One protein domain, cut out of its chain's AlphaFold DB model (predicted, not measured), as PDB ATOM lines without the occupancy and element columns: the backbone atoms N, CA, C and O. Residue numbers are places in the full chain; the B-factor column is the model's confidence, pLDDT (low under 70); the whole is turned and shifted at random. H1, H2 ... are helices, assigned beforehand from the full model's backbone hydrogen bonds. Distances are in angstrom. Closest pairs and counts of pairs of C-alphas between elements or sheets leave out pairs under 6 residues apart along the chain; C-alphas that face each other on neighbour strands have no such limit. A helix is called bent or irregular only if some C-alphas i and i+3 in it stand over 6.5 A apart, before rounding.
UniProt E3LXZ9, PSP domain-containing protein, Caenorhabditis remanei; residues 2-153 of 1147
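Overview. This is residues 2 to 153 of the 1147 residues of the protein "PSP domain-containing protein" of Caenorhabditis remanei (UniProt E3LXZ9). Five helical pieces form an up-and-down bundle, each running against the one before it, with H4 in the middle, the hairpin of H2 and H3 on one side of it and H5 and H6a on the other. The long helix H6 turns sharply, and its second arm, H6b, crosses H5, while the short H7 packs on H3 and the short H1 lies close to H3. The printed part has 152 residues with seven named helices, H1 to H7 in order along the chain, and no named strand; the class is all helix. It is compact, with a radius of gyration of the C-alphas of 15.4 A, and rounded, spanning 40 by 32 by 31 A.

Along the chain. H1, residues 2 to 8, begins at C-alpha 2 (196.819, 244.295, 211.314). H2, residues 11 to 27, is 25.9 A long and irregular, with C-alphas 12 and 15 7.8 A apart. H3, residues 32 to 53, is 30.7 A long. H4 is residues 60 to 73, 19.5 A, and H5 residues 80 to 96, 24.5 A. H6, residues 106 to 132, was assigned as one helix by its hydrogen bonds but is bent, with C-alphas 115 and 118 7.9 A apart. Its arms are H6a, residues 106 to 115, 14.7 A, and H6b, residues 118 to 132, 21.3 A; H6b is itself irregular, with C-alphas 119 and 122 7.7 A apart. H7, residues 140 to 146, ends at C-alpha 146 (190.095, 249.687, 187.887).

Arrangement. H4 is the hub. It touches H2 at a shallow tilt of 14 degrees, the same way, closest at the C-alphas of Leu 18 and Trp 66, 7.0 A. H3 and H4 form a hairpin, closest at C-alphas Leu 46 and Trp 66, 7.3 A. H4 and H5 form another, at 17 degrees, with C-alphas Pro 60 and Phe 90 closest at 5.8 A. H4 touches H6a at a steep tilt of 40 degrees, closest at C-alphas His 61 and Val 107, 7.4 A. H5, with residues 81 to 88 alone, touches H6b at a steep tilt of 67 degrees, closest at C-alphas Ile 85 and Ala 126, 4.9 A. H6a and H6b touch only at the corner, about perpendicular at 80 degrees; their closest C-alphas are Tyr 115 and Leu 123, 6.3 A. H3, with residues 47 to 51 alone, only just touches H7, with 3 pairs of C-alphas within 8 A, closest at Lys 51 and Ile 145, 6.2 A. H1 and H3 are close but not clearly touching, with C-alphas Ser 6 and Leu 45 closest at 6.9 A. Every O i to N i+4 pair is within hydrogen-bond range in H3, H4, H5, H6a and H7; the counts are 2 of 3 in H1, 11 of 13 in H2 and 9 of 11 in H6b.

Size, cuts and confidence. The two C-alphas farthest apart are those of Glu 31 and Ser 153, 43.8 A. The printed part has no cut, and no link is long. The mean pLDDT of the printed part is 74.1; 41 residues are under 70, among them residues 2 to 12, 28 to 35 and 98 to 107.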
ATOM      1  N   LEU A   2     197.467 243.814 212.555       39.41
ATOM      2  CA  LEU A   2     196.819 244.295 211.314       39.41
ATOM      3  C   LEU A   2     197.712 245.235 210.470       39.41
ATOM      4  O   LEU A   2     198.057 244.922 209.334       39.41
ATOM      5  N   GLY A   3     198.187 246.333 211.070       43.78
ATOM      6  CA  GLY A   3     199.163 247.252 210.459       43.78
ATOM      7  C   GLY A   3     200.613 246.742 210.425       43.78
ATOM      8  O   GLY A   3     201.509 247.497 210.065       43.78
ATOM      9  N   THR A   4     200.851 245.491 210.834       50.56
ATOM     10  CA  THR A   4     202.142 244.788 210.728       50.56
ATOM     11  C   THR A   4     202.128 243.924 209.466       50.56
ATOM     12  O   THR A   4     202.907 244.175 208.557       50.56
ATOM     13  N   LEU A   5     201.113 243.061 209.328       51.47
ATOM     14  CA  LEU A   5     200.825 242.279 208.119       51.47
ATOM     15  C   LEU A   5     200.735 243.174 206.873       51.47
ATOM     16  O   LEU A   5     201.396 242.914 205.878       51.47
ATOM     17  N   SER A   6     200.004 244.293 206.947       48.97
ATOM     18  CA  SER A   6     199.907 245.271 205.845       48.97
ATOM     19  C   SER A   6     201.257 245.905 205.439       48.97
ATOM     20  O   SER A   6     201.358 246.455 204.344       48.97
ATOM     21  N   ARG A   7     202.307 245.809 206.272       51.38
ATOM     22  CA  ARG A   7     203.677 246.273 205.970       51.38
ATOM     23  C   ARG A   7     204.632 245.171 205.495       51.38
ATOM     24  O   ARG A   7     205.611 245.508 204.848       51.38
ATOM     25  N   GLU A   8     204.359 243.902 205.797       53.25
ATOM     26  CA  GLU A   8     205.221 242.740 205.474       53.25
ATOM     27  C   GLU A   8     204.818 242.024 204.165       53.25
ATOM     28  O   GLU A   8     205.489 241.098 203.698       53.25
ATOM     29  N   ILE A   9     203.705 242.448 203.560       58.16
ATOM     30  CA  ILE A   9     203.187 241.906 202.302       58.16
ATOM     31  C   ILE A   9     203.980 242.476 201.115       58.16
ATOM     32  O   ILE A   9     203.696 243.556 200.591       58.16
ATOM     33  N   HIS A  10     204.970 241.694 200.694       60.44
ATOM     34  CA  HIS A  10     205.746 241.849 199.464       60.44
ATOM     35  C   HIS A  10     205.387 240.745 198.453       60.44
ATOM     36  O   HIS A  10     204.693 239.788 198.798       60.44
ATOM     37  N   GLU A  11     205.872 240.866 197.212       57.19
ATOM     38  CA  GLU A  11     205.553 239.945 196.102       57.19
ATOM     39  C   GLU A  11     205.835 238.466 196.420       57.19
ATOM     40  O   GLU A  11     205.028 237.603 196.083       57.19
ATOM     41  N   GLU A  12     206.900 238.191 197.172       62.88
ATOM     42  CA  GLU A  12     207.296 236.852 197.633       62.88
ATOM     43  C   GLU A  12     206.301 236.214 198.632       62.88
ATOM     44  O   GLU A  12     206.228 234.993 198.745       62.88
ATOM     45  N   ASN A  13     205.501 237.021 199.344       73.38
ATOM     46  CA  ASN A  13     204.682 236.581 200.484       73.38
ATOM     47  C   ASN A  13     203.170 236.479 200.199       73.38
ATOM     48  O   ASN A  13     202.417 236.025 201.074       73.38
ATOM     49  N   TYR A  14     202.687 236.886 199.017       75.75
ATOM     50  CA  TYR A  14     201.245 236.954 198.722       75.75
ATOM     51  C   TYR A  14     200.509 235.615 198.883       75.75
ATOM     52  O   TYR A  14     199.401 235.596 199.427       75.75
ATOM     53  N   ALA A  15     201.106 234.503 198.440       75.19
ATOM     54  CA  ALA A  15     200.510 233.171 198.561       75.19
ATOM     55  C   ALA A  15     200.442 232.712 200.030       75.19
ATOM     56  O   ALA A  15     199.393 232.277 200.506       75.19
ATOM     57  N   SER A  16     201.531 232.902 200.782       76.31
ATOM     58  CA  SER A  16     201.624 232.585 202.213       76.31
ATOM     59  C   SER A  16     200.605 233.372 203.045       76.31
ATOM     60  O   SER A  16     199.924 232.805 203.899       76.31
ATOM     61  N   THR A  17     200.422 234.662 202.747       79.69
ATOM     62  CA  THR A  17     199.407 235.502 203.409       79.69
ATOM     63  C   THR A  17     197.991 235.003 203.115       79.69
ATOM     64  O   THR A  17     197.175 234.888 204.032       79.69
ATOM     65  N   LEU A  18     197.696 234.648 201.861       81.81
ATOM     66  CA  LEU A  18     196.390 234.104 201.490       81.81
ATOM     67  C   LEU A  18     196.114 232.749 202.165       81.81
ATOM     68  O   LEU A  18     194.993 232.507 202.614       81.81
ATOM     69  N   ALA A  19     197.126 231.885 202.282       80.38
ATOM     70  CA  ALA A  19     197.023 230.610 202.988       80.38
ATOM     71  C   ALA A  19     196.695 230.802 204.481       80.38
ATOM     72  O   ALA A  19     195.783 230.148 204.988       80.38
ATOM     73  N   VAL A  20     197.354 231.745 205.165       80.00
ATOM     74  CA  VAL A  20     197.044 232.083 206.568       80.00
ATOM     75  C   VAL A  20     195.601 232.576 206.714       80.00
ATOM     76  O   VAL A  20     194.883 232.088 207.585       80.00
ATOM     77  N   LEU A  21     195.128 233.467 205.835       78.69
ATOM     78  CA  LEU A  21     193.743 233.964 205.874       78.69
ATOM     79  C   LEU A  21     192.712 232.843 205.649       78.69
ATOM     80  O   LEU A  21     191.692 232.804 206.340       78.69
ATOM     81  N   LYS A  22     192.987 231.904 204.732       82.00
ATOM     82  CA  LYS A  22     192.163 230.700 204.505       82.00
ATOM     83  C   LYS A  22     192.116 229.802 205.747       82.00
ATOM     84  O   LYS A  22     191.035 229.380 206.147       82.00
ATOM     85  N   ILE A  23     193.261 229.548 206.385       80.94
ATOM     86  CA  ILE A  23     193.341 228.754 207.623       80.94
ATOM     87  C   ILE A  23     192.562 229.440 208.749       80.94
ATOM     88  O   ILE A  23     191.751 228.786 209.400       80.94
ATOM     89  N   MET A  24     192.737 230.752 208.943       75.44
ATOM     90  CA  MET A  24     191.989 231.522 209.944       75.44
ATOM     91  C   MET A  24     190.476 231.395 209.730       75.44
ATOM     92  O   MET A  24     189.778 230.998 210.658       75.44
ATOM     93  N   LYS A  25     189.979 231.646 208.510       78.81
ATOM     94  CA  LYS A  25     188.544 231.566 208.178       78.81
ATOM     95  C   LYS A  25     187.951 230.169 208.400       78.81
ATOM     96  O   LYS A  25     186.818 230.053 208.851       78.81
ATOM     97  N   ASN A  26     188.719 229.118 208.115       78.06
ATOM     98  CA  ASN A  26     188.297 227.732 208.332       78.06
ATOM     99  C   ASN A  26     188.346 227.305 209.814       78.06
ATOM    100  O   ASN A  26     187.720 226.312 210.174       78.06
ATOM    101  N   SER A  27     189.082 228.027 210.667       71.69
ATOM    102  CA  SER A  27     189.308 227.660 212.075       71.69
ATOM    103  C   SER A  27     188.337 228.325 213.061       71.69
ATOM    104  O   SER A  27     188.274 227.909 214.213       71.69
ATOM    105  N   THR A  28     187.599 229.362 212.649       62.12
ATOM    106  CA  THR A  28     186.827 230.234 213.562       62.12
ATOM    107  C   THR A  28     185.370 229.838 213.805       62.12
ATOM    108  O   THR A  28     184.684 230.509 214.575       62.12
ATOM    109  N   GLY A  29     184.878 228.757 213.192       61.69
ATOM    110  CA  GLY A  29     183.502 228.285 213.394       61.69
ATOM    111  C   GLY A  29     182.437 229.322 213.007       61.69
ATOM    112  O   GLY A  29     182.678 230.210 212.189       61.69
ATOM    113  N   SER A  30     181.239 229.223 213.590       54.53
ATOM    114  CA  SER A  30     180.105 230.118 213.298       54.53
ATOM    115  C   SER A  30     180.067 231.386 214.170       54.53
ATOM    116  O   SER A  30     178.988 231.871 214.504       54.53
ATOM    117  N   GLU A  31     181.219 231.932 214.575       60.97
ATOM    118  CA  GLU A  31     181.268 233.209 215.300       60.97
ATOM    119  C   GLU A  31     181.306 234.405 214.335       60.97
ATOM    120  O   GLU A  31     182.367 234.905 213.947       60.97
ATOM    121  N   ASP A  32     180.121 234.904 213.969       61.47
ATOM    122  CA  ASP A  32     179.926 235.970 212.973       61.47
ATOM    123  C   ASP A  32     180.780 237.228 213.204       61.47
ATOM    124  O   ASP A  32     181.249 237.845 212.248       61.47
ATOM    125  N   LYS A  33     181.045 237.604 214.464       62.91
ATOM    126  CA  LYS A  33     181.886 238.772 214.796       62.91
ATOM    127  C   LYS A  33     183.358 238.570 214.422       62.91
ATOM    128  O   LYS A  33     183.995 239.501 213.919       62.91
ATOM    129  N   ILE A  34     183.901 237.372 214.636       65.75
ATOM    130  CA  ILE A  34     185.279 237.043 214.251       65.75
ATOM    131  C   ILE A  34     185.344 236.870 212.730       65.75
ATOM    132  O   ILE A  34     186.197 237.472 212.077       65.75
ATOM    133  N   ASN A  35     184.376 236.158 212.147       69.94
ATOM    134  CA  ASN A  35     184.270 235.964 210.700       69.94
ATOM    135  C   ASN A  35     184.148 237.287 209.925       69.94
ATOM    136  O   ASN A  35     184.830 237.453 208.914       69.94
ATOM    137  N   GLY A  36     183.350 238.241 210.414       72.50
ATOM    138  CA  GLY A  36     183.219 239.584 209.841       72.50
ATOM    139  C   GLY A  36     184.455 240.465 210.057       72.50
ATOM    140  O   GLY A  36     184.761 241.316 209.221       72.50
ATOM    141  N   THR A  37     185.223 240.240 211.127       76.06
ATOM    142  CA  THR A  37     186.534 240.886 211.305       76.06
ATOM    143  C   THR A  37     187.526 240.364 210.264       76.06
ATOM    144  O   THR A  37     188.165 241.164 209.586       76.06
ATOM    145  N   ILE A  38     187.594 239.040 210.069       77.19
ATOM    146  CA  ILE A  38     188.438 238.382 209.057       77.19
ATOM    147  C   ILE A  38     188.074 238.834 207.636       77.19
ATOM    148  O   ILE A  38     188.975 239.159 206.866       77.19
ATOM    149  N   ASP A  39     186.784 238.939 207.299       78.69
ATOM    150  CA  ASP A  39     186.336 239.458 205.996       78.69
ATOM    151  C   ASP A  39     186.804 240.909 205.772       78.69
ATOM    152  O   ASP A  39     187.266 241.261 204.687       78.69
ATOM    153  N   ASN A  40     186.786 241.753 206.809       80.25
ATOM    154  CA  ASN A  40     187.340 243.106 206.716       80.25
ATOM    155  C   ASN A  40     188.877 243.126 206.604       80.25
ATOM    156  O   ASN A  40     189.403 243.969 205.876       80.25
ATOM    157  N   LEU A  41     189.603 242.195 207.242       79.19
ATOM    158  CA  LEU A  41     191.052 242.050 207.023       79.19
ATOM    159  C   LEU A  41     191.329 241.701 205.559       79.19
ATOM    160  O   LEU A  41     192.117 242.369 204.890       79.19
ATOM    161  N   TYR A  42     190.631 240.680 205.059       84.88
ATOM    162  CA  TYR A  42     190.740 240.198 203.692       84.88
ATOM    163  C   TYR A  42     190.455 241.313 202.674       84.88
ATOM    164  O   TYR A  42     191.243 241.537 201.756       84.88
ATOM    165  N   LYS A  43     189.382 242.084 202.887       83.25
ATOM    166  CA  LYS A  43     189.001 243.245 202.071       83.25
ATOM    167  C   LYS A  43     190.094 244.312 201.987       83.25
ATOM    168  O   LYS A  43     190.377 244.800 200.894       83.25
ATOM    169  N   ILE A  44     190.698 244.685 203.118       80.12
ATOM    170  CA  ILE A  44     191.768 245.697 203.159       80.12
ATOM    171  C   ILE A  44     192.990 245.202 202.378       80.12
ATOM    172  O   ILE A  44     193.529 245.939 201.553       80.12
ATOM    173  N   LEU A  45     193.387 243.945 202.591       79.88
ATOM    174  CA  LEU A  45     194.549 243.363 201.924       79.88
ATOM    175  C   LEU A  45     194.321 243.168 200.419       79.88
ATOM    176  O   LEU A  45     195.200 243.516 199.640       79.88
ATOM    177  N   LEU A  46     193.132 242.737 199.988       83.56
ATOM    178  CA  LEU A  46     192.775 242.642 198.567       83.56
ATOM    179  C   LEU A  46     192.756 244.016 197.873       83.56
ATOM    180  O   LEU A  46     193.192 244.139 196.732       83.56
ATOM    181  N   LEU A  47     192.292 245.077 198.541       81.81
ATOM    182  CA  LEU A  47     192.379 246.438 197.991       81.81
ATOM    183  C   LEU A  47     193.834 246.935 197.921       81.81
ATOM    184  O   LEU A  47     194.184 247.666 196.993       81.81
ATOM    185  N   GLN A  48     194.693 246.512 198.853       78.44
ATOM    186  CA  GLN A  48     196.133 246.772 198.803       78.44
ATOM    187  C   GLN A  48     196.808 246.001 197.652       78.44
ATOM    188  O   GLN A  48     197.573 246.614 196.908       78.44
ATOM    189  N   THR A  49     196.497 244.715 197.431       78.62
ATOM    190  CA  THR A  49     197.058 243.939 196.304       78.62
ATOM    191  C   THR A  49     196.580 244.472 194.954       78.62
ATOM    192  O   THR A  49     197.405 244.701 194.075       78.62
ATOM    193  N   LEU A  50     195.289 244.798 194.804       79.75
ATOM    194  CA  LEU A  50     194.741 245.441 193.600       79.75
ATOM    195  C   LEU A  50     195.429 246.783 193.290       79.75
ATOM    196  O   LEU A  50     195.708 247.072 192.129       79.75
ATOM    197  N   LYS A  51     195.748 247.592 194.312       78.44
ATOM    198  CA  LYS A  51     196.485 248.855 194.137       78.44
ATOM    199  C   LYS A  51     197.967 248.645 193.789       78.44
ATOM    200  O   LYS A  51     198.553 249.492 193.123       78.44
ATOM    201  N   VAL A  52     198.585 247.540 194.209       76.31
ATOM    202  CA  VAL A  52     199.925 247.163 193.721       76.31
ATOM    203  C   VAL A  52     199.844 246.665 192.273       76.31
ATOM    204  O   VAL A  52     200.684 247.050 191.467       76.31
ATOM    205  N   ALA A  53     198.802 245.912 191.904       73.75
ATOM    206  CA  ALA A  53     198.575 245.420 190.541       73.75
ATOM    207  C   ALA A  53     198.405 246.538 189.490       73.75
ATOM    208  O   ALA A  53     198.707 246.322 188.318       73.75
ATOM    209  N   SER A  54     197.944 247.732 189.885       71.62
ATOM    210  CA  SER A  54     197.870 248.901 188.993       71.62
ATOM    211  C   SER A  54     199.158 249.730 188.908       71.62
ATOM    212  O   SER A  54     199.236 250.635 188.083       71.62
ATOM    213  N   VAL A  55     200.183 249.413 189.707       69.94
ATOM    214  CA  VAL A  55     201.486 250.114 189.714       69.94
ATOM    215  C   VAL A  55     202.644 249.197 189.293       69.94
ATOM    216  O   VAL A  55     203.638 249.673 188.749       69.94
ATOM    217  N   LYS A  56     202.526 247.879 189.501       68.44
ATOM    218  CA  LYS A  56     203.533 246.861 189.167       68.44
ATOM    219  C   LYS A  56     202.942 245.724 188.331       68.44
ATOM    220  O   LYS A  56     201.790 245.340 188.513       68.44
ATOM    221  N   LYS A  57     203.775 245.109 187.481       66.81
ATOM    222  CA  LYS A  57     203.462 243.858 186.765       66.81
ATOM    223  C   LYS A  57     203.472 242.657 187.728       66.81
ATOM    224  O   LYS A  57     204.450 241.920 187.783       66.81
ATOM    225  N   MET A  58     202.396 242.472 188.488       71.56
ATOM    226  CA  MET A  58     202.179 241.273 189.307       71.56
ATOM    227  C   MET A  58     201.626 240.113 188.460       71.56
ATOM    228  O   MET A  58     200.885 240.342 187.504       71.56
ATOM    229  N   ASP A  59     201.962 238.874 188.828       73.50
ATOM    230  CA  ASP A  59     201.458 237.658 188.180       73.50
ATOM    231  C   ASP A  59     199.915 237.553 188.275       73.50
ATOM    232  O   ASP A  59     199.366 237.524 189.388       73.50
ATOM    233  N   PRO A  60     199.193 237.443 187.140       74.31
ATOM    234  CA  PRO A  60     197.753 237.213 187.132       74.31
ATOM    235  C   PRO A  60     197.305 235.973 187.917       74.31
ATOM    236  O   PRO A  60     196.191 235.984 188.434       74.31
ATOM    237  N   HIS A  61     198.121 234.918 188.054       77.50
ATOM    238  CA  HIS A  61     197.723 233.723 188.813       77.50
ATOM    239  C   HIS A  61     197.508 234.025 190.299       77.50
ATOM    240  O   HIS A  61     196.516 233.570 190.872       77.50
ATOM    241  N   ILE A  62     198.377 234.849 190.901       78.44
ATOM    242  CA  ILE A  62     198.240 235.308 192.291       78.44
ATOM    243  C   ILE A  62     196.933 236.094 192.439       78.44
ATOM    244  O   ILE A  62     196.126 235.807 193.324       78.44
ATOM    245  N   MET A  63     196.671 237.043 191.534       83.31
ATOM    246  CA  MET A  63     195.447 237.848 191.580       83.31
ATOM    247  C   MET A  63     194.177 237.017 191.361       83.31
ATOM    248  O   MET A  63     193.177 237.262 192.031       83.31
ATOM    249  N   LEU A  64     194.211 236.006 190.489       84.31
ATOM    250  CA  LEU A  64     193.088 235.090 190.282       84.31
ATOM    251  C   LEU A  64     192.853 234.172 191.489       84.31
ATOM    252  O   LEU A  64     191.696 233.935 191.833       84.31
ATOM    253  N   GLU A  65     193.900 233.708 192.182       83.69
ATOM    254  CA  GLU A  65     193.738 232.915 193.408       83.69
ATOM    255  C   GLU A  65     193.150 233.747 194.559       83.69
ATOM    256  O   GLU A  65     192.242 233.279 195.253       83.69
ATOM    257  N   TRP A  66     193.609 234.994 194.734       86.12
ATOM    258  CA  TRP A  66     192.997 235.939 195.671       86.12
ATOM    259  C   TRP A  66     191.529 236.190 195.291       86.12
ATOM    260  O   TRP A  66     190.634 235.949 196.099       86.12
ATOM    261  N   LEU A  67     191.230 236.598 194.055       87.56
ATOM    262  CA  LEU A  67     189.852 236.890 193.636       87.56
ATOM    263  C   LEU A  67     188.915 235.675 193.749       87.56
ATOM    264  O   LEU A  67     187.751 235.851 194.100       87.56
ATOM    265  N   ASP A  68     189.392 234.450 193.515       85.69
ATOM    266  CA  ASP A  68     188.590 233.236 193.700       85.69
ATOM    267  C   ASP A  68     188.387 232.860 195.176       85.69
ATOM    268  O   ASP A  68     187.300 232.429 195.555       85.69
ATOM    269  N   ALA A  69     189.388 233.080 196.035       84.62
ATOM    270  CA  ALA A  69     189.226 232.929 197.479       84.62
ATOM    271  C   ALA A  69     188.244 233.966 198.050       84.62
ATOM    272  O   ALA A  69     187.367 233.613 198.838       84.62
ATOM    273  N   GLY A  70     188.347 235.228 197.624       83.94
ATOM    274  CA  GLY A  70     187.467 236.320 198.048       83.94
ATOM    275  C   GLY A  70     185.996 236.077 197.713       83.94
ATOM    276  O   GLY A  70     185.129 236.239 198.567       83.94
ATOM    277  N   ASP A  71     185.739 235.623 196.489       83.38
ATOM    278  CA  ASP A  71     184.407 235.339 195.949       83.38
ATOM    279  C   ASP A  71     183.727 234.105 196.582       83.38
ATOM    280  O   ASP A  71     182.499 234.020 196.609       83.38
ATOM    281  N   ARG A  72     184.519 233.155 197.108       80.62
ATOM    282  CA  ARG A  72     184.036 231.859 197.629       80.62
ATOM    283  C   ARG A  72     184.066 231.721 199.155       80.62
ATOM    284  O   ARG A  72     183.212 231.031 199.702       80.62
ATOM    285  N   LEU A  73     185.035 232.335 199.839       79.31
ATOM    286  CA  LEU A  73     185.256 232.192 201.291       79.31
ATOM    287  C   LEU A  73     185.030 233.496 202.072       79.31
ATOM    288  O   LEU A  73     184.629 233.449 203.233       79.31
ATOM    289  N   PHE A  74     185.252 234.653 201.441       79.56
ATOM    290  CA  PHE A  74     185.167 235.979 202.075       79.56
ATOM    291  C   PHE A  74     184.054 236.842 201.447       79.56
ATOM    292  O   PHE A  74     184.182 238.066 201.326       79.56
ATOM    293  N   CYS A  75     182.954 236.192 201.039       65.06
ATOM    294  CA  CYS A  75     181.852 236.726 200.223       65.06
ATOM    295  C   CYS A  75     181.286 238.080 200.693       65.06
ATOM    296  O   CYS A  75     180.835 238.875 199.875       65.06
ATOM    297  N   ASN A  76     181.320 238.354 201.999       66.62
ATOM    298  CA  ASN A  76     180.770 239.572 202.608       66.62
ATOM    299  C   ASN A  76     181.608 240.836 202.320       66.62
ATOM    300  O   ASN A  76     181.186 241.955 202.611       66.62
ATOM    301  N   SER A  77     182.818 240.674 201.778       67.44
ATOM    302  CA  SER A  77     183.791 241.759 201.609       67.44
ATOM    303  C   SER A  77     183.382 242.773 200.534       67.44
ATOM    304  O   SER A  77     183.507 243.986 200.730       67.44
ATOM    305  N   ILE A  78     182.957 242.276 199.371       77.81
ATOM    306  CA  ILE A  78     182.809 242.997 198.097       77.81
ATOM    307  C   ILE A  78     181.662 242.318 197.311       77.81
ATOM    308  O   ILE A  78     181.574 241.092 197.363       77.81
ATOM    309  N   PRO A  79     180.807 243.051 196.566       81.75
ATOM    310  CA  PRO A  79     179.767 242.446 195.725       81.75
ATOM    311  C   PRO A  79     180.299 241.399 194.730       81.75
ATOM    312  O   PRO A  79     181.321 241.614 194.077       81.75
ATOM    313  N   ARG A  80     179.559 240.294 194.558       79.75
ATOM    314  CA  ARG A  80     179.902 239.179 193.648       79.75
ATOM    315  C   ARG A  80     180.055 239.586 192.179       79.75
ATOM    316  O   ARG A  80     180.859 238.982 191.474       79.75
ATOM    317  N   GLU A  81     179.335 240.613 191.730       79.50
ATOM    318  CA  GLU A  81     179.494 241.211 190.392       79.50
ATOM    319  C   GLU A  81     180.914 241.763 190.187       79.50
ATOM    320  O   GLU A  81     181.554 241.504 189.169       79.50
ATOM    321  N   ASN A  82     181.460 242.446 191.197       85.06
ATOM    322  CA  ASN A  82     182.783 243.069 191.125       85.06
ATOM    323  C   ASN A  82     183.894 242.014 191.095       85.06
ATOM    324  O   ASN A  82     184.891 242.198 190.398       85.06
ATOM    325  N   TYR A  83     183.717 240.890 191.800       86.44
ATOM    326  CA  TYR A  83     184.621 239.744 191.682       86.44
ATOM    327  C   TYR A  83     184.597 239.140 190.273       86.44
ATOM    328  O   TYR A  83     185.664 238.852 189.739       86.44
ATOM    329  N   ALA A  84     183.427 238.996 189.642       84.94
ATOM    330  CA  ALA A  84     183.325 238.490 188.271       84.94
ATOM    331  C   ALA A  84     183.984 239.437 187.247       84.94
ATOM    332  O   ALA A  84     184.763 238.980 186.410       84.94
ATOM    333  N   ILE A  85     183.755 240.753 187.364       86.12
ATOM    334  CA  ILE A  85     184.396 241.782 186.524       86.12
ATOM    335  C   ILE A  85     185.925 241.745 186.676       86.12
ATOM    336  O   ILE A  85     186.640 241.710 185.675       86.12
ATOM    337  N   LEU A  86     186.445 241.700 187.909       86.44
ATOM    338  CA  LEU A  86     187.892 241.651 188.155       86.44
ATOM    339  C   LEU A  86     188.520 240.318 187.719       86.44
ATOM    340  O   LEU A  86     189.597 240.332 187.124       86.44
ATOM    341  N   LYS A  87     187.856 239.175 187.954       87.06
ATOM    342  CA  LYS A  87     188.296 237.864 187.442       87.06
ATOM    343  C   LYS A  87     188.442 237.920 185.917       87.06
ATOM    344  O   LYS A  87     189.505 237.586 185.401       87.06
ATOM    345  N   LEU A  88     187.419 238.399 185.204       85.62
ATOM    346  CA  LEU A  88     187.442 238.510 183.743       85.62
ATOM    347  C   LEU A  88     188.501 239.513 183.240       85.62
ATOM    348  O   LEU A  88     189.172 239.224 182.252       85.62
ATOM    349  N   TYR A  89     188.732 240.627 183.948       87.44
ATOM    350  CA  TYR A  89     189.835 241.551 183.649       87.44
ATOM    351  C   TYR A  89     191.206 240.849 183.682       87.44
ATOM    352  O   TYR A  89     191.922 240.863 182.680       87.44
ATOM    353  N   PHE A  90     191.569 240.202 184.798       85.25
ATOM    354  CA  PHE A  90     192.890 239.569 184.940       85.25
ATOM    355  C   PHE A  90     193.059 238.340 184.035       85.25
ATOM    356  O   PHE A  90     194.162 238.087 183.550       85.25
ATOM    357  N   LEU A  91     191.972 237.618 183.741       83.25
ATOM    358  CA  LEU A  91     191.950 236.559 182.731       83.25
ATOM    359  C   LEU A  91     192.289 237.105 181.324       83.25
ATOM    360  O   LEU A  91     193.202 236.595 180.673       83.25
ATOM    361  N   CYS A  92     191.639 238.190 180.879       82.31
ATOM    362  CA  CYS A  92     191.972 238.851 179.609       82.31
ATOM    363  C   CYS A  92     193.394 239.435 179.595       82.31
ATOM    364  O   CYS A  92     194.087 239.366 178.577       82.31
ATOM    365  N   GLN A  93     193.842 240.011 180.715       83.19
ATOM    366  CA  GLN A  93     195.183 240.581 180.844       83.19
ATOM    367  C   GLN A  93     196.268 239.501 180.695       83.19
ATOM    368  O   GLN A  93     197.267 239.742 180.022       83.19
ATOM    369  N   ASN A  94     196.047 238.306 181.252       78.56
ATOM    370  CA  ASN A  94     196.941 237.153 181.122       78.56
ATOM    371  C   ASN A  94     197.148 236.765 179.638       78.56
ATOM    372  O   ASN A  94     198.284 236.782 179.157       78.56
ATOM    373  N   ARG A  95     196.056 236.581 178.872       76.75
ATOM    374  CA  ARG A  95     196.110 236.376 177.405       76.75
ATOM    375  C   ARG A  95     196.873 237.496 176.695       76.75
ATOM    376  O   ARG A  95     197.746 237.222 175.875       76.75
ATOM    377  N   LYS A  96     196.581 238.761 177.019       74.00
ATOM    378  CA  LYS A  96     197.210 239.929 176.372       74.00
ATOM    379  C   LYS A  96     198.715 240.046 176.656       74.00
ATOM    380  O   LYS A  96     199.433 240.634 175.853       74.00
ATOM    381  N   LEU A  97     199.191 239.467 177.760       72.06
ATOM    382  CA  LEU A  97     200.610 239.377 178.124       72.06
ATOM    383  C   LEU A  97     201.313 238.112 177.590       72.06
ATOM    384  O   LEU A  97     202.518 237.990 177.788       72.06
ATOM    385  N   LYS A  98     200.594 237.191 176.924       65.19
ATOM    386  CA  LYS A  98     201.104 235.887 176.446       65.19
ATOM    387  C   LYS A  98     201.827 235.064 177.528       65.19
ATOM    388  O   LYS A  98     202.845 234.429 177.266       65.19
ATOM    389  N   LEU A  99     201.306 235.060 178.755       62.62
ATOM    390  CA  LEU A  99     201.848 234.244 179.849       62.62
ATOM    391  C   LEU A  99     201.334 232.796 179.718       62.62
ATOM    392  O   LEU A  99     200.454 232.351 180.453       62.62
ATOM    393  N   GLU A 100     201.847 232.084 178.711       52.34
ATOM    394  CA  GLU A 100     201.353 230.777 178.255       52.34
ATOM    395  C   GLU A 100     201.426 229.678 179.332       52.34
ATOM    396  O   GLU A 100     202.426 228.982 179.491       52.34
ATOM    397  N   CYS A 101     200.311 229.458 180.034       53.31
ATOM    398  CA  CYS A 101     200.147 228.378 181.016       53.31
ATOM    399  C   CYS A 101     199.321 227.194 180.458       53.31
ATOM    400  O   CYS A 101     198.643 226.480 181.201       53.31
ATOM    401  N   PHE A 102     199.377 226.956 179.138       45.50
ATOM    402  CA  PHE A 102     198.739 225.799 178.482       45.50
ATOM    403  C   PHE A 102     199.216 224.453 179.049       45.50
ATOM    404  O   PHE A 102     198.448 223.499 179.111       45.50
ATOM    405  N   SER A 103     200.461 224.391 179.524       44.59
ATOM    406  CA  SER A 103     201.043 223.230 180.207       44.59
ATOM    407  C   SER A 103     200.509 222.999 181.629       44.59
ATOM    408  O   SER A 103     200.737 221.928 182.186       44.59
ATOM    409  N   CYS A 104     199.818 223.977 182.230       56.84
ATOM    410  CA  CYS A 104     199.431 223.957 183.643       56.84
ATOM    411  C   CYS A 104     197.909 223.859 183.879       56.84
ATOM    412  O   CYS A 104     197.479 223.380 184.927       56.84
ATOM    413  N   GLY A 105     197.078 224.338 182.941       61.34
ATOM    414  CA  GLY A 105     195.607 224.305 183.031       61.34
ATOM    415  C   GLY A 105     194.978 225.195 184.120       61.34
ATOM    416  O   GLY A 105     193.753 225.232 184.270       61.34
ATOM    417  N   CYS A 106     195.785 225.920 184.903       67.69
ATOM    418  CA  CYS A 106     195.324 226.718 186.041       67.69
ATOM    419  C   CYS A 106     194.394 227.868 185.631       67.69
ATOM    420  O   CYS A 106     193.434 228.153 186.344       67.69
ATOM    421  N   VAL A 107     194.648 228.511 184.487       66.50
ATOM    422  CA  VAL A 107     193.856 229.653 183.997       66.50
ATOM    423  C   VAL A 107     192.483 229.186 183.508       66.50
ATOM    424  O   VAL A 107     191.456 229.707 183.949       66.50
ATOM    425  N   GLN A 108     192.453 228.128 182.689       70.75
ATOM    426  CA  GLN A 108     191.230 227.486 182.204       70.75
ATOM    427  C   GLN A 108     190.346 227.036 183.375       70.75
ATOM    428  O   GLN A 108     189.137 227.251 183.355       70.75
ATOM    429  N   LYS A 109     190.937 226.506 184.454       78.50
ATOM    430  CA  LYS A 109     190.219 226.134 185.685       78.50
ATOM    431  C   LYS A 109     189.475 227.309 186.335       78.50
ATOM    432  O   LYS A 109     188.395 227.091 186.879       78.50
ATOM    433  N   TYR A 110     190.006 228.536 186.300       78.25
ATOM    434  CA  TYR A 110     189.295 229.717 186.816       78.25
ATOM    435  C   TYR A 110     188.170 230.183 185.886       78.25
ATOM    436  O   TYR A 110     187.116 230.580 186.382       78.25
ATOM    437  N   PHE A 111     188.350 230.082 184.566       78.00
ATOM    438  CA  PHE A 111     187.277 230.379 183.612       78.00
ATOM    439  C   PHE A 111     186.137 229.354 183.680       78.00
ATOM    440  O   PHE A 111     184.986 229.751 183.827       78.00
ATOM    441  N   ILE A 112     186.442 228.050 183.655       77.44
ATOM    442  CA  ILE A 112     185.438 226.974 183.728       77.44
ATOM    443  C   ILE A 112     184.588 227.129 184.995       77.44
ATOM    444  O   ILE A 112     183.366 227.099 184.896       77.44
ATOM    445  N   LYS A 113     185.205 227.397 186.161       80.00
ATOM    446  CA  LYS A 113     184.474 227.755 187.394       80.00
ATOM    447  C   LYS A 113     183.479 228.892 187.146       80.00
ATOM    448  O   LYS A 113     182.288 228.697 187.356       80.00
ATOM    449  N   LEU A 114     183.967 230.040 186.670       78.62
ATOM    450  CA  LEU A 114     183.179 231.262 186.474       78.62
ATOM    451  C   LEU A 114     182.069 231.112 185.414       78.62
ATOM    452  O   LEU A 114     181.069 231.818 185.482       78.62
ATOM    453  N   TYR A 115     182.231 230.184 184.468       76.69
ATOM    454  CA  TYR A 115     181.222 229.804 183.476       76.69
ATOM    455  C   TYR A 115     180.158 228.851 184.053       76.69
ATOM    456  O   TYR A 115     178.974 229.003 183.765       76.69
ATOM    457  N   THR A 116     180.560 227.880 184.886       75.75
ATOM    458  CA  THR A 116     179.634 226.944 185.563       75.75
ATOM    459  C   THR A 116     178.862 227.566 186.733       75.75
ATOM    460  O   THR A 116     177.859 227.013 187.174       75.75
ATOM    461  N   GLU A 117     179.327 228.699 187.257       75.50
ATOM    462  CA  GLU A 117     178.665 229.451 188.325       75.50
ATOM    463  C   GLU A 117     177.435 230.208 187.786       75.50
ATOM    464  O   GLU A 117     177.499 230.866 186.747       75.50
ATOM    465  N   ASP A 118     176.315 230.122 188.514       70.00
ATOM    466  CA  ASP A 118     175.068 230.863 188.264       70.00
ATOM    467  C   ASP A 118     174.547 230.784 186.804       70.00
ATOM    468  O   ASP A 118     174.124 231.787 186.230       70.00
ATOM    469  N   GLU A 119     174.609 229.601 186.173       66.31
ATOM    470  CA  GLU A 119     174.233 229.355 184.762       66.31
ATOM    471  C   GLU A 119     174.868 230.345 183.756       66.31
ATOM    472  O   GLU A 119     174.205 230.826 182.834       66.31
ATOM    473  N   ASN A 120     176.150 230.700 183.935       73.50
ATOM    474  CA  ASN A 120     176.885 231.691 183.125       73.50
ATOM    475  C   ASN A 120     176.313 233.133 183.225       73.50
ATOM    476  O   ASN A 120     176.925 234.082 182.734       73.50
ATOM    477  N   THR A 121     175.184 233.363 183.911       77.25
ATOM    478  CA  THR A 121     174.524 234.684 183.984       77.25
ATOM    479  C   THR A 121     175.440 235.757 184.575       77.25
ATOM    480  O   THR A 121     175.491 236.881 184.071       77.25
ATOM    481  N   ARG A 122     176.228 235.393 185.593       80.12
ATOM    482  CA  ARG A 122     177.167 236.275 186.296       80.12
ATOM    483  C   ARG A 122     178.373 236.673 185.438       80.12
ATOM    484  O   ARG A 122     178.812 237.823 185.489       80.12
ATOM    485  N   LEU A 123     178.874 235.749 184.618       82.31
ATOM    486  CA  LEU A 123     179.941 236.004 183.646       82.31
ATOM    487  C   LEU A 123     179.429 236.862 182.477       82.31
ATOM    488  O   LEU A 123     180.082 237.837 182.106       82.31
ATOM    489  N   ILE A 124     178.229 236.578 181.962       77.06
ATOM    490  CA  ILE A 124     177.565 237.383 180.924       77.06
ATOM    491  C   ILE A 124     177.292 238.814 181.414       77.06
ATOM    492  O   ILE A 124     177.524 239.768 180.672       77.06
ATOM    493  N   ALA A 125     176.841 238.996 182.660       79.50
ATOM    494  CA  ALA A 125     176.638 240.317 183.254       79.50
ATOM    495  C   ALA A 125     177.952 241.117 183.317       79.50
ATOM    496  O   ALA A 125     178.011 242.244 182.823       79.50
ATOM    497  N   ALA A 126     179.028 240.508 183.831       82.50
ATOM    498  CA  ALA A 126     180.352 241.126 183.867       82.50
ATOM    499  C   ALA A 126     180.866 241.495 182.460       82.50
ATOM    500  O   ALA A 126     181.331 242.617 182.250       82.50
ATOM    501  N   LEU A 127     180.734 240.586 181.488       82.62
ATOM    502  CA  LEU A 127     181.137 240.792 180.093       82.62
ATOM    503  C   LEU A 127     180.351 241.939 179.430       82.62
ATOM    504  O   LEU A 127     180.950 242.784 178.768       82.62
ATOM    505  N   ASN A 128     179.037 242.030 179.663       81.06
ATOM    506  CA  ASN A 128     178.204 243.131 179.171       81.06
ATOM    507  C   ASN A 128     178.591 244.481 179.796       81.06
ATOM    508  O   ASN A 128     178.702 245.473 179.071       81.06
ATOM    509  N   SER A 129     178.851 244.542 181.106       82.06
ATOM    510  CA  SER A 129     179.330 245.769 181.761       82.06
ATOM    511  C   SER A 129     180.708 246.204 181.248       82.06
ATOM    512  O   SER A 129     180.940 247.402 181.075       82.06
ATOM    513  N   LEU A 130     181.599 245.252 180.952       82.06
ATOM    514  CA  LEU A 130     182.928 245.504 180.379       82.06
ATOM    515  C   LEU A 130     182.875 245.978 178.919       82.06
ATOM    516  O   LEU A 130     183.604 246.897 178.555       82.06
ATOM    517  N   ILE A 131     182.005 245.393 178.092       78.81
ATOM    518  CA  ILE A 131     181.896 245.728 176.665       78.81
ATOM    519  C   ILE A 131     181.123 247.029 176.435       78.81
ATOM    520  O   ILE A 131     181.572 247.861 175.643       78.81
ATOM    521  N   THR A 132     179.991 247.221 177.121       72.25
ATOM    522  CA  THR A 132     179.119 248.395 176.919       72.25
ATOM    523  C   THR A 132     179.604 249.646 177.646       72.25
ATOM    524  O   THR A 132     179.272 250.749 177.220       72.25
ATOM    525  N   SER A 133     180.347 249.503 178.753       66.25
ATOM    526  CA  SER A 133     180.729 250.566 179.707       66.25
ATOM    527  C   SER A 133     179.576 251.356 180.364       66.25
ATOM    528  O   SER A 133     179.831 252.261 181.153       66.25
ATOM    529  N   LYS A 134     178.307 251.004 180.099       60.12
ATOM    530  CA  LYS A 134     177.113 251.761 180.541       60.12
ATOM    531  C   LYS A 134     176.708 251.508 182.002       60.12
ATOM    532  O   LYS A 134     175.987 252.320 182.571       60.12
ATOM    533  N   SER A 135     177.118 250.383 182.595       54.97
ATOM    534  CA  SER A 135     176.630 249.926 183.909       54.97
ATOM    535  C   SER A 135     177.661 249.077 184.665       54.97
ATOM    536  O   SER A 135     177.472 247.881 184.900       54.97
ATOM    537  N   MET A 136     178.788 249.683 185.041       62.56
ATOM    538  CA  MET A 136     179.716 249.088 186.007       62.56
ATOM    539  C   MET A 136     179.284 249.442 187.436       62.56
ATOM    540  O   MET A 136     179.659 250.491 187.947       62.56
ATOM    541  N   ASN A 137     178.552 248.546 188.107       66.81
ATOM    542  CA  ASN A 137     178.150 248.681 189.522       66.81
ATOM    543  C   ASN A 137     179.323 248.461 190.511       66.81
ATOM    544  O   ASN A 137     179.170 247.885 191.593       66.81
ATOM    545  N   LEU A 138     180.526 248.901 190.135       73.19
ATOM    546  CA  LEU A 138     181.733 248.747 190.934       73.19
ATOM    547  C   LEU A 138     181.629 249.558 192.231       73.19
ATOM    548  O   LEU A 138     181.068 250.649 192.285       73.19
ATOM    549  N   ASN A 139     182.228 249.041 193.304       76.19
ATOM    550  CA  ASN A 139     182.416 249.840 194.512       76.19
ATOM    551  C   ASN A 139     183.346 251.032 194.186       76.19
ATOM    552  O   ASN A 139     184.389 250.779 193.584       76.19
ATOM    553  N   PRO A 140     183.079 252.275 194.635       76.00
ATOM    554  CA  PRO A 140     183.861 253.456 194.237       76.00
ATOM    555  C   PRO A 140     185.376 253.387 194.505       76.00
ATOM    556  O   PRO A 140     186.154 254.098 193.871       76.00
ATOM    557  N   ILE A 141     185.832 252.543 195.439       75.38
ATOM    558  CA  ILE A 141     187.268 252.305 195.665       75.38
ATOM    559  C   ILE A 141     187.833 251.363 194.589       75.38
ATOM    560  O   ILE A 141     188.905 251.621 194.045       75.38
ATOM    561  N   ILE A 142     187.095 250.303 194.251       79.88
ATOM    562  CA  ILE A 142     187.449 249.352 193.189       79.88
ATOM    563  C   ILE A 142     187.400 250.041 191.827       79.88
ATOM    564  O   ILE A 142     188.308 249.850 191.033       79.88
ATOM    565  N   GLU A 143     186.395 250.879 191.577       80.56
ATOM    566  CA  GLU A 143     186.250 251.668 190.351       80.56
ATOM    567  C   GLU A 143     187.471 252.571 190.108       80.56
ATOM    568  O   GLU A 143     188.047 252.566 189.022       80.56
ATOM    569  N   ARG A 144     187.945 253.286 191.141       78.62
ATOM    570  CA  ARG A 144     189.172 254.100 191.062       78.62
ATOM    571  C   ARG A 144     190.415 253.265 190.757       78.62
ATOM    572  O   ARG A 144     191.250 253.705 189.974       78.62
ATOM    573  N   ILE A 145     190.543 252.077 191.355       78.88
ATOM    574  CA  ILE A 145     191.677 251.182 191.082       78.88
ATOM    575  C   ILE A 145     191.566 250.598 189.664       78.88
ATOM    576  O   ILE A 145     192.548 250.612 188.929       78.88
ATOM    577  N   TYR A 146     190.374 250.181 189.235       81.31
ATOM    578  CA  TYR A 146     190.095 249.687 187.887       81.31
ATOM    579  C   TYR A 146     190.407 250.737 186.814       81.31
ATOM    580  O   TYR A 146     191.087 250.441 185.838       81.31
ATOM    581  N   ASN A 147     190.032 251.996 187.045       81.12
ATOM    582  CA  ASN A 147     190.371 253.115 186.165       81.12
ATOM    583  C   ASN A 147     191.876 253.464 186.155       81.12
ATOM    584  O   ASN A 147     192.313 254.200 185.269       81.12
ATOM    585  N   SER A 148     192.667 252.926 187.095       79.69
ATOM    586  CA  SER A 148     194.140 252.980 187.090       79.69
ATOM    587  C   SER A 148     194.817 251.729 186.506       79.69
ATOM    588  O   SER A 148     196.027 251.746 186.297       79.69
ATOM    589  N   LEU A 149     194.072 250.650 186.225       81.69
ATOM    590  CA  LEU A 149     194.608 249.459 185.559       81.69
ATOM    591  C   LEU A 149     194.777 249.699 184.038       81.69
ATOM    592  O   LEU A 149     194.050 250.506 183.448       81.69
ATOM    593  N   PRO A 150     195.704 248.987 183.363       80.50
ATOM    594  CA  PRO A 150     195.864 249.059 181.910       80.50
ATOM    595  C   PRO A 150     194.555 248.789 181.155       80.50
ATOM    596  O   PRO A 150     193.915 247.751 181.348       80.50
ATOM    597  N   LYS A 151     194.157 249.703 180.263       80.00
ATOM    598  CA  LYS A 151     192.888 249.593 179.528       80.00
ATOM    599  C   LYS A 151     192.916 248.432 178.524       80.00
ATOM    600  O   LYS A 151     193.786 248.350 177.656       80.00
ATOM    601  N   ILE A 152     191.917 247.563 178.627       82.88
ATOM    602  CA  ILE A 152     191.613 246.479 177.685       82.88
ATOM    603  C   ILE A 152     190.421 246.939 176.831       82.88
ATOM    604  O   ILE A 152     189.518 247.597 177.349       82.88
ATOM    605  N   SER A 153     190.433 246.665 175.526       83.88
ATOM    606  CA  SER A 153     189.380 247.128 174.610       83.88
ATOM    607  C   SER A 153     188.164 246.195 174.611       83.88
ATOM    608  O   SER A 153     188.301 244.998 174.856       83.88
TER     609      SER A 153